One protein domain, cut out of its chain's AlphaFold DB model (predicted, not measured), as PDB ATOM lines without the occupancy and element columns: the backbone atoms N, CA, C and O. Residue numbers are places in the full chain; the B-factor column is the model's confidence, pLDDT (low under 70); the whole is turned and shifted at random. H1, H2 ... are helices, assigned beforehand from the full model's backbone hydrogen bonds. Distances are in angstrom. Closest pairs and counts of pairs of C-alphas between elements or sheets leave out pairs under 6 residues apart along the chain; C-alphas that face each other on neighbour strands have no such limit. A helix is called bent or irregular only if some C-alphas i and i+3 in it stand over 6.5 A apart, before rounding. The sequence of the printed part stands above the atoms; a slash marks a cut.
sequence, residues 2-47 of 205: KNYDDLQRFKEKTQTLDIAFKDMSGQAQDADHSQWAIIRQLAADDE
ATOM      1  N   LYS A   2      27.287  -5.502 -24.466       57.41
ATOM      2  CA  LYS A   2      26.947  -4.085 -24.686       57.41
ATOM      3  C   LYS A   2      27.036  -3.318 -23.357       57.41
ATOM      4  O   LYS A   2      26.015  -3.089 -22.722       57.41
ATOM      5  N   ASN A   3      28.245  -2.913 -22.970       66.00
ATOM      6  CA  ASN A   3      28.602  -2.427 -21.621       66.00
ATOM      7  C   ASN A   3      27.850  -1.174 -21.088       66.00
ATOM      8  O   ASN A   3      28.159  -0.713 -19.997       66.00
ATOM      9  N   TYR A   4      26.873  -0.623 -21.817       64.94
ATOM     10  CA  TYR A   4      26.078   0.542 -21.404       64.94
ATOM     11  C   TYR A   4      24.622   0.210 -21.003       64.94
ATOM     12  O   TYR A   4      24.072   0.911 -20.158       64.94
ATOM     13  N   ASP A   5      24.011  -0.860 -21.535       82.56
ATOM     14  CA  ASP A   5      22.621  -1.248 -21.190       82.56
ATOM     15  C   ASP A   5      22.544  -1.838 -19.770       82.56
ATOM     16  O   ASP A   5      21.685  -1.469 -18.970       82.56
ATOM     17  N   ASP A   6      23.514  -2.683 -19.405       84.19
ATOM     18  CA  ASP A   6      23.592  -3.285 -18.068       84.19
ATOM     19  C   ASP A   6      23.801  -2.227 -16.968       84.19
ATOM     20  O   ASP A   6      23.171  -2.299 -15.909       84.19
ATOM     21  N   LEU A   7      24.625  -1.202 -17.230       83.69
ATOM     22  CA  LEU A   7      24.824  -0.087 -16.300       83.69
ATOM     23  C   LEU A   7      23.552   0.761 -16.169       83.69
ATOM     24  O   LEU A   7      23.192   1.137 -15.055       83.69
ATOM     25  N   GLN A   8      22.834   1.024 -17.266       86.38
ATOM     26  CA  GLN A   8      21.555   1.734 -17.203       86.38
ATOM     27  C   GLN A   8      20.522   0.949 -16.378       86.38
ATOM     28  O   GLN A   8      19.957   1.495 -15.429       86.38
ATOM     29  N   ARG A   9      20.345  -0.350 -16.653       90.56
ATOM     30  CA  ARG A   9      19.457  -1.239 -15.882       90.56
ATOM     31  C   ARG A   9      19.833  -1.310 -14.405       90.56
ATOM     32  O   ARG A   9      18.949  -1.352 -13.551       90.56
ATOM     33  N   PHE A  10      21.127  -1.315 -14.086       88.75
ATOM     34  CA  PHE A  10      21.603  -1.249 -12.706       88.75
ATOM     35  C   PHE A  10      21.215   0.075 -12.039       88.75
ATOM     36  O   PHE A  10      20.671   0.052 -10.932       88.75
ATOM     37  N   LYS A  11      21.424   1.216 -12.709       90.12
ATOM     38  CA  LYS A  11      21.044   2.540 -12.192       90.12
ATOM     39  C   LYS A  11      19.537   2.671 -11.968       90.12
ATOM     40  O   LYS A  11      19.126   3.159 -10.919       90.12
ATOM     41  N   GLU A  12      18.719   2.187 -12.903       92.94
ATOM     42  CA  GLU A  12      17.256   2.139 -12.774       92.94
ATOM     43  C   GLU A  12      16.827   1.255 -11.591       92.94
ATOM     44  O   GLU A  12      16.069   1.694 -10.726       92.94
ATOM     45  N   LYS A  13      17.366   0.031 -11.496       94.19
ATOM     46  CA  LYS A  13      17.036  -0.934 -10.433       94.19
ATOM     47  C   LYS A  13      17.471  -0.480  -9.035       94.19
ATOM     48  O   LYS A  13      16.811  -0.824  -8.060       94.19
ATOM     49  N   THR A  14      18.579   0.250  -8.931       93.81
ATOM     50  CA  THR A  14      19.115   0.757  -7.653       93.81
ATOM     51  C   THR A  14      18.663   2.177  -7.320       93.81
ATOM     52  O   THR A  14      19.023   2.679  -6.262       93.81
ATOM     53  N   GLN A  15      17.879   2.819  -8.195       91.31
ATOM     54  CA  GLN A  15      17.462   4.221  -8.076       91.31
ATOM     55  C   GLN A  15      18.638   5.216  -7.973       91.31
ATOM     56  O   GLN A  15      18.493   6.295  -7.416       91.31
ATOM     57  N   THR A  16      19.791   4.885  -8.563       92.19
ATOM     58  CA  THR A  16      21.009   5.724  -8.578       92.19
ATOM     59  C   THR A  16      21.148   6.527  -9.878       92.19
ATOM     60  O   THR A  16      22.249   6.797 -10.361       92.19
ATOM     61  N   LEU A  17      20.021   6.879 -10.507       85.50
ATOM     62  CA  LEU A  17      19.963   7.580 -11.801       85.50
ATOM     63  C   LEU A  17      20.691   8.934 -11.783       85.50
ATOM     64  O   LEU A  17      21.346   9.287 -12.767       85.50
ATOM     65  N   ASP A  18      20.626   9.627 -10.652       88.75
ATOM     66  CA  ASP A  18      21.259  10.906 -10.325       88.75
ATOM     67  C   ASP A  18      22.775  10.816 -10.070       88.75
ATOM     68  O   ASP A  18      23.485  11.811 -10.227       88.75
ATOM     69  N   ILE A  19      23.303   9.632  -9.744       87.62
ATOM     70  CA  ILE A  19      24.736   9.438  -9.502       87.62
ATOM     71  C   ILE A  19      25.496   9.307 -10.832       87.62
ATOM     72  O   ILE A  19      25.164   8.510 -11.721       87.62
ATOM     73  N   ALA A  20      26.570  10.085 -10.970       81.19
ATOM     74  CA  ALA A  20      27.504   9.994 -12.087       81.19
ATOM     75  C   ALA A  20      28.493   8.836 -11.864       81.19
ATOM     76  O   ALA A  20      29.517   8.987 -11.198       81.19
ATOM     77  N   PHE A  21      28.189   7.667 -12.432       78.31
ATOM     78  CA  PHE A  21      29.103   6.524 -12.420       78.31
ATOM     79  C   PHE A  21      30.257   6.767 -13.393       78.31
ATOM     80  O   PHE A  21      30.041   6.966 -14.588       78.31
ATOM     81  N   LYS A  22      31.487   6.722 -12.878       84.88
ATOM     82  CA  LYS A  22      32.700   6.686 -13.694       84.88
ATOM     83  C   LYS A  22      33.101   5.232 -13.903       84.88
ATOM     84  O   LYS A  22      33.417   4.547 -12.934       84.88
ATOM     85  N   ASP A  23      33.077   4.777 -15.151       77.62
ATOM     86  CA  ASP A  23      33.568   3.448 -15.500       77.62
ATOM     87  C   ASP A  23      35.087   3.381 -15.276       77.62
ATOM     88  O   ASP A  23      35.846   4.172 -15.839       77.62
ATOM     89  N   MET A  24      35.519   2.458 -14.417       72.44
ATOM     90  CA  MET A  24      36.930   2.196 -14.118       72.44
ATOM     91  C   MET A  24      37.463   0.954 -14.845       72.44
ATOM     92  O   MET A  24      38.626   0.608 -14.662       72.44
ATOM     93  N   SER A  25      36.663   0.305 -15.700       70.31
ATOM     94  CA  SER A  25      37.039  -0.943 -16.386       70.31
ATOM     95  C   SER A  25      38.308  -0.818 -17.241       70.31
ATOM     96  O   SER A  25      39.007  -1.808 -17.439       70.31
ATOM     97  N   GLY A  26      38.643   0.390 -17.713       63.03
ATOM     98  CA  GLY A  26      39.901   0.665 -18.419       63.03
ATOM     99  C   GLY A  26      41.143   0.735 -17.518       63.03
ATOM    100  O   GLY A  26      42.224   0.360 -17.955       63.03
ATOM    101  N   GLN A  27      41.000   1.138 -16.249       62.00
ATOM    102  CA  GLN A  27      42.134   1.305 -15.322       62.00
ATOM    103  C   GLN A  27      42.771  -0.025 -14.891       62.00
ATOM    104  O   GLN A  27      43.888  -0.035 -14.383       62.00
ATOM    105  N   ALA A  28      42.085  -1.150 -15.111       61.19
ATOM    106  CA  ALA A  28      42.646  -2.475 -14.865       61.19
ATOM    107  C   ALA A  28      43.864  -2.779 -15.760       61.19
ATOM    108  O   ALA A  28      44.738  -3.514 -15.326       61.19
ATOM    109  N   GLN A  29      43.952  -2.187 -16.959       60.31
ATOM    110  CA  GLN A  29      45.106  -2.345 -17.861       60.31
ATOM    111  C   GLN A  29      46.319  -1.528 -17.375       60.31
ATOM    112  O   GLN A  29      47.442  -2.016 -17.371       60.31
ATOM    113  N   ASP A  30      46.111  -0.307 -16.866       57.97
ATOM    114  CA  ASP A  30      47.193   0.476 -16.241       57.97
ATOM    115  C   ASP A  30      47.713  -0.182 -14.945       57.97
ATOM    116  O   ASP A  30      48.858   0.033 -14.537       57.97
ATOM    117  N   ALA A  31      46.893  -1.023 -14.304       57.69
ATOM    118  CA  ALA A  31      47.294  -1.823 -13.152       57.69
ATOM    119  C   ALA A  31      48.228  -2.998 -13.512       57.69
ATOM    120  O   ALA A  31      48.916  -3.483 -12.609       57.69
ATOM    121  N   ASP A  32      48.341  -3.389 -14.790       59.38
ATOM    122  CA  ASP A  32      49.370  -4.329 -15.271       59.38
ATOM    123  C   ASP A  32      50.773  -3.695 -15.156       59.38
ATOM    124  O   ASP A  32      51.739  -4.346 -14.753       59.38
ATOM    125  N   HIS A  33      50.869  -2.366 -15.303       60.53
ATOM    126  CA  HIS A  33      52.026  -1.565 -14.867       60.53
ATOM    127  C   HIS A  33      52.077  -1.352 -13.338       60.53
ATOM    128  O   HIS A  33      52.654  -0.391 -12.820       60.53
ATOM    129  N   SER A  34      51.518  -2.316 -12.602       68.31
ATOM    130  CA  SER A  34      51.800  -2.632 -11.208       68.31
ATOM    131  C   SER A  34      51.745  -1.415 -10.289       68.31
ATOM    132  O   SER A  34      52.727  -1.071  -9.643       68.31
ATOM    133  N   GLN A  35      50.604  -0.735 -10.179       73.81
ATOM    134  CA  GLN A  35      50.435   0.332  -9.171       73.81
ATOM    135  C   GLN A  35      50.490  -0.199  -7.723       73.81
ATOM    136  O   GLN A  35      50.714   0.560  -6.781       73.81
ATOM    137  N   TRP A  36      50.347  -1.512  -7.550       76.69
ATOM    138  CA  TRP A  36      50.405  -2.220  -6.277       76.69
ATOM    139  C   TRP A  36      51.840  -2.657  -5.968       76.69
ATOM    140  O   TRP A  36      52.430  -3.435  -6.717       76.69
ATOM    141  N   ALA A  37      52.391  -2.212  -4.834       78.88
ATOM    142  CA  ALA A  37      53.771  -2.520  -4.437       78.88
ATOM    143  C   ALA A  37      54.070  -4.032  -4.353       78.88
ATOM    144  O   ALA A  37      55.180  -4.449  -4.660       78.88
ATOM    145  N   ILE A  38      53.069  -4.846  -3.997       78.12
ATOM    146  CA  ILE A  38      53.176  -6.312  -3.941       78.12
ATOM    147  C   ILE A  38      53.356  -6.906  -5.348       78.12
ATOM    148  O   ILE A  38      54.185  -7.784  -5.533       78.12
ATOM    149  N   ILE A  39      52.630  -6.395  -6.351       80.94
ATOM    150  CA  ILE A  39      52.747  -6.865  -7.741       80.94
ATOM    151  C   ILE A  39      54.093  -6.426  -8.336       80.94
ATOM    152  O   ILE A  39      54.745  -7.225  -8.995       80.94
ATOM    153  N   ARG A  40      54.586  -5.216  -8.011       79.56
ATOM    154  CA  ARG A  40      55.954  -4.790  -8.383       79.56
ATOM    155  C   ARG A  40      57.024  -5.752  -7.865       79.56
ATOM    156  O   ARG A  40      57.937  -6.080  -8.607       79.56
ATOM    157  N   GLN A  41      56.884  -6.204  -6.618       75.12
ATOM    158  CA  GLN A  41      57.804  -7.147  -5.970       75.12
ATOM    159  C   GLN A  41      57.677  -8.592  -6.500       75.12
ATOM    160  O   GLN A  41      58.534  -9.409  -6.215       75.12
ATOM    161  N   LEU A  42      56.609  -8.918  -7.235       76.75
ATOM    162  CA  LEU A  42      56.436 -10.209  -7.918       76.75
ATOM    163  C   LEU A  42      56.848 -10.158  -9.397       76.75
ATOM    164  O   LEU A  42      57.114 -11.197  -9.985       76.75
ATOM    165  N   ALA A  43      56.831  -8.973 -10.014       75.06
ATOM    166  CA  ALA A  43      57.196  -8.764 -11.417       75.06
ATOM    167  C   ALA A  43      58.691  -8.456 -11.606       75.06
ATOM    168  O   ALA A  43      59.240  -8.691 -12.681       75.06
ATOM    169  N   ALA A  44      59.353  -7.932 -10.574       70.12
ATOM    170  CA  ALA A  44      60.772  -8.176 -10.386       70.12
ATOM    171  C   ALA A  44      60.908  -9.570  -9.761       70.12
ATOM    172  O   ALA A  44      60.427  -9.768  -8.649       70.12
ATOM    173  N   ASP A  45      61.570 -10.510 -10.445       58.12
ATOM    174  CA  ASP A  45      61.947 -11.830  -9.903       58.12
ATOM    175  C   ASP A  45      63.072 -11.719  -8.839       58.12
ATOM    176  O   ASP A  45      64.010 -12.517  -8.795       58.12
ATOM    177  N   ASP A  46      62.999 -10.702  -7.978       59.88
ATOM    178  CA  ASP A  46      63.741 -10.655  -6.725       59.88
ATOM    179  C   ASP A  46      63.116 -11.706  -5.802       59.88
ATOM    180  O   ASP A  46      62.144 -11.395  -5.120       59.88
ATOM    181  N   GLU A  47      63.659 -12.930  -5.778       59.44
ATOM    182  CA  GLU A  47      63.404 -13.926  -4.723       59.44
ATOM    183  C   GLU A  47      63.678 -13.268  -3.359       59.44
ATOM    184  O   GLU A  47      64.843 -13.140  -2.959       59.44
TER     185      GLU A  47
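AT A GLANCE: This is residues 2 to 47 of the 205 residues of the protein "Cellulose biosynthesis protein BcsO" of Pantoea wallisii (UniProt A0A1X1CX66). The printed part is a drawn-out chain with no packed core: H1 lies at one end, H3 lies towards the other end, and a strung-out stretch joins them, with the single short turn of H2 in it. No helix touches another, and residues 24 to 30, of which 27 to 30 belong to H2, stand free. You have 46 residues before you, with three named helices in the order H1, H2, H3 and no named strand; the class is all helix, though under half of the residues, 21 of 46, are in named elements. The whole is extended, with a radius of gyration of the C-alphas of 17.0 A, and its outline is a rod spanning 49 by 19 by 13 A.

IN THESE COORDINATES: Begin at C-alpha 2, at (26.947, -4.085, -24.686), and go on to C-alpha 5 at (22.621, -1.248, -21.190), where H1 begins. H1, residues 5 to 14, is the longest helix by residues and measures 14.1 A from first to last C-alpha; it ends at C-alpha 14, at (19.115, 0.757, -7.653). Residues 15 to 26 hold no named element. Look next for C-alpha 27 at (42.134, 1.305, -15.322), where H2, residues 27 to 30, begins; it measures 5.2 A. H3, residues 37 to 43, measures 10.0 A and ends at C-alpha 43, at (57.196, -8.764, -11.417).

HOW THE PARTS SIT: Start from H1, whose centre is at (20.810, -0.087, -14.440), and you will find that it touches no helix. H1 and H2 are apart, with no C-alpha of the one within 8 A of the other. H2 and H3 are apart by the same measure, although they follow each other in the chain. H1 and H3, whose centre is at (55.298, -6.658, -7.115), are apart too. No helix is bent or irregular, and no two of them form a hairpin. On the backbone atoms, each O i to N i+4 pair inside H1 and H3 is within hydrogen-bond range; H2, with 4 residues, is too short for such a pair, and its one O i to N i+3 pair is within range.

THE WHOLE: The two C-alphas farthest apart are those of Glu 12, in H1, and Glu 47, the last printed residue, at 49.5 A; from the first to the last printed C-alpha, Lys 2 to Glu 47, it is 42.7 A. The printed part has no cut. The link from H1 to H2, 12 residues, is long, and its C-alphas lie 4 to 22 A from the mean of the C-alphas. The link from H2 to H3, 6 residues, is short. Look at the B-factor column for the model's confidence: the mean pLDDT of the printed part is 75.6, and 15 residues are under 70, namely 2 to 4, 26 to 34 and 45 to 47.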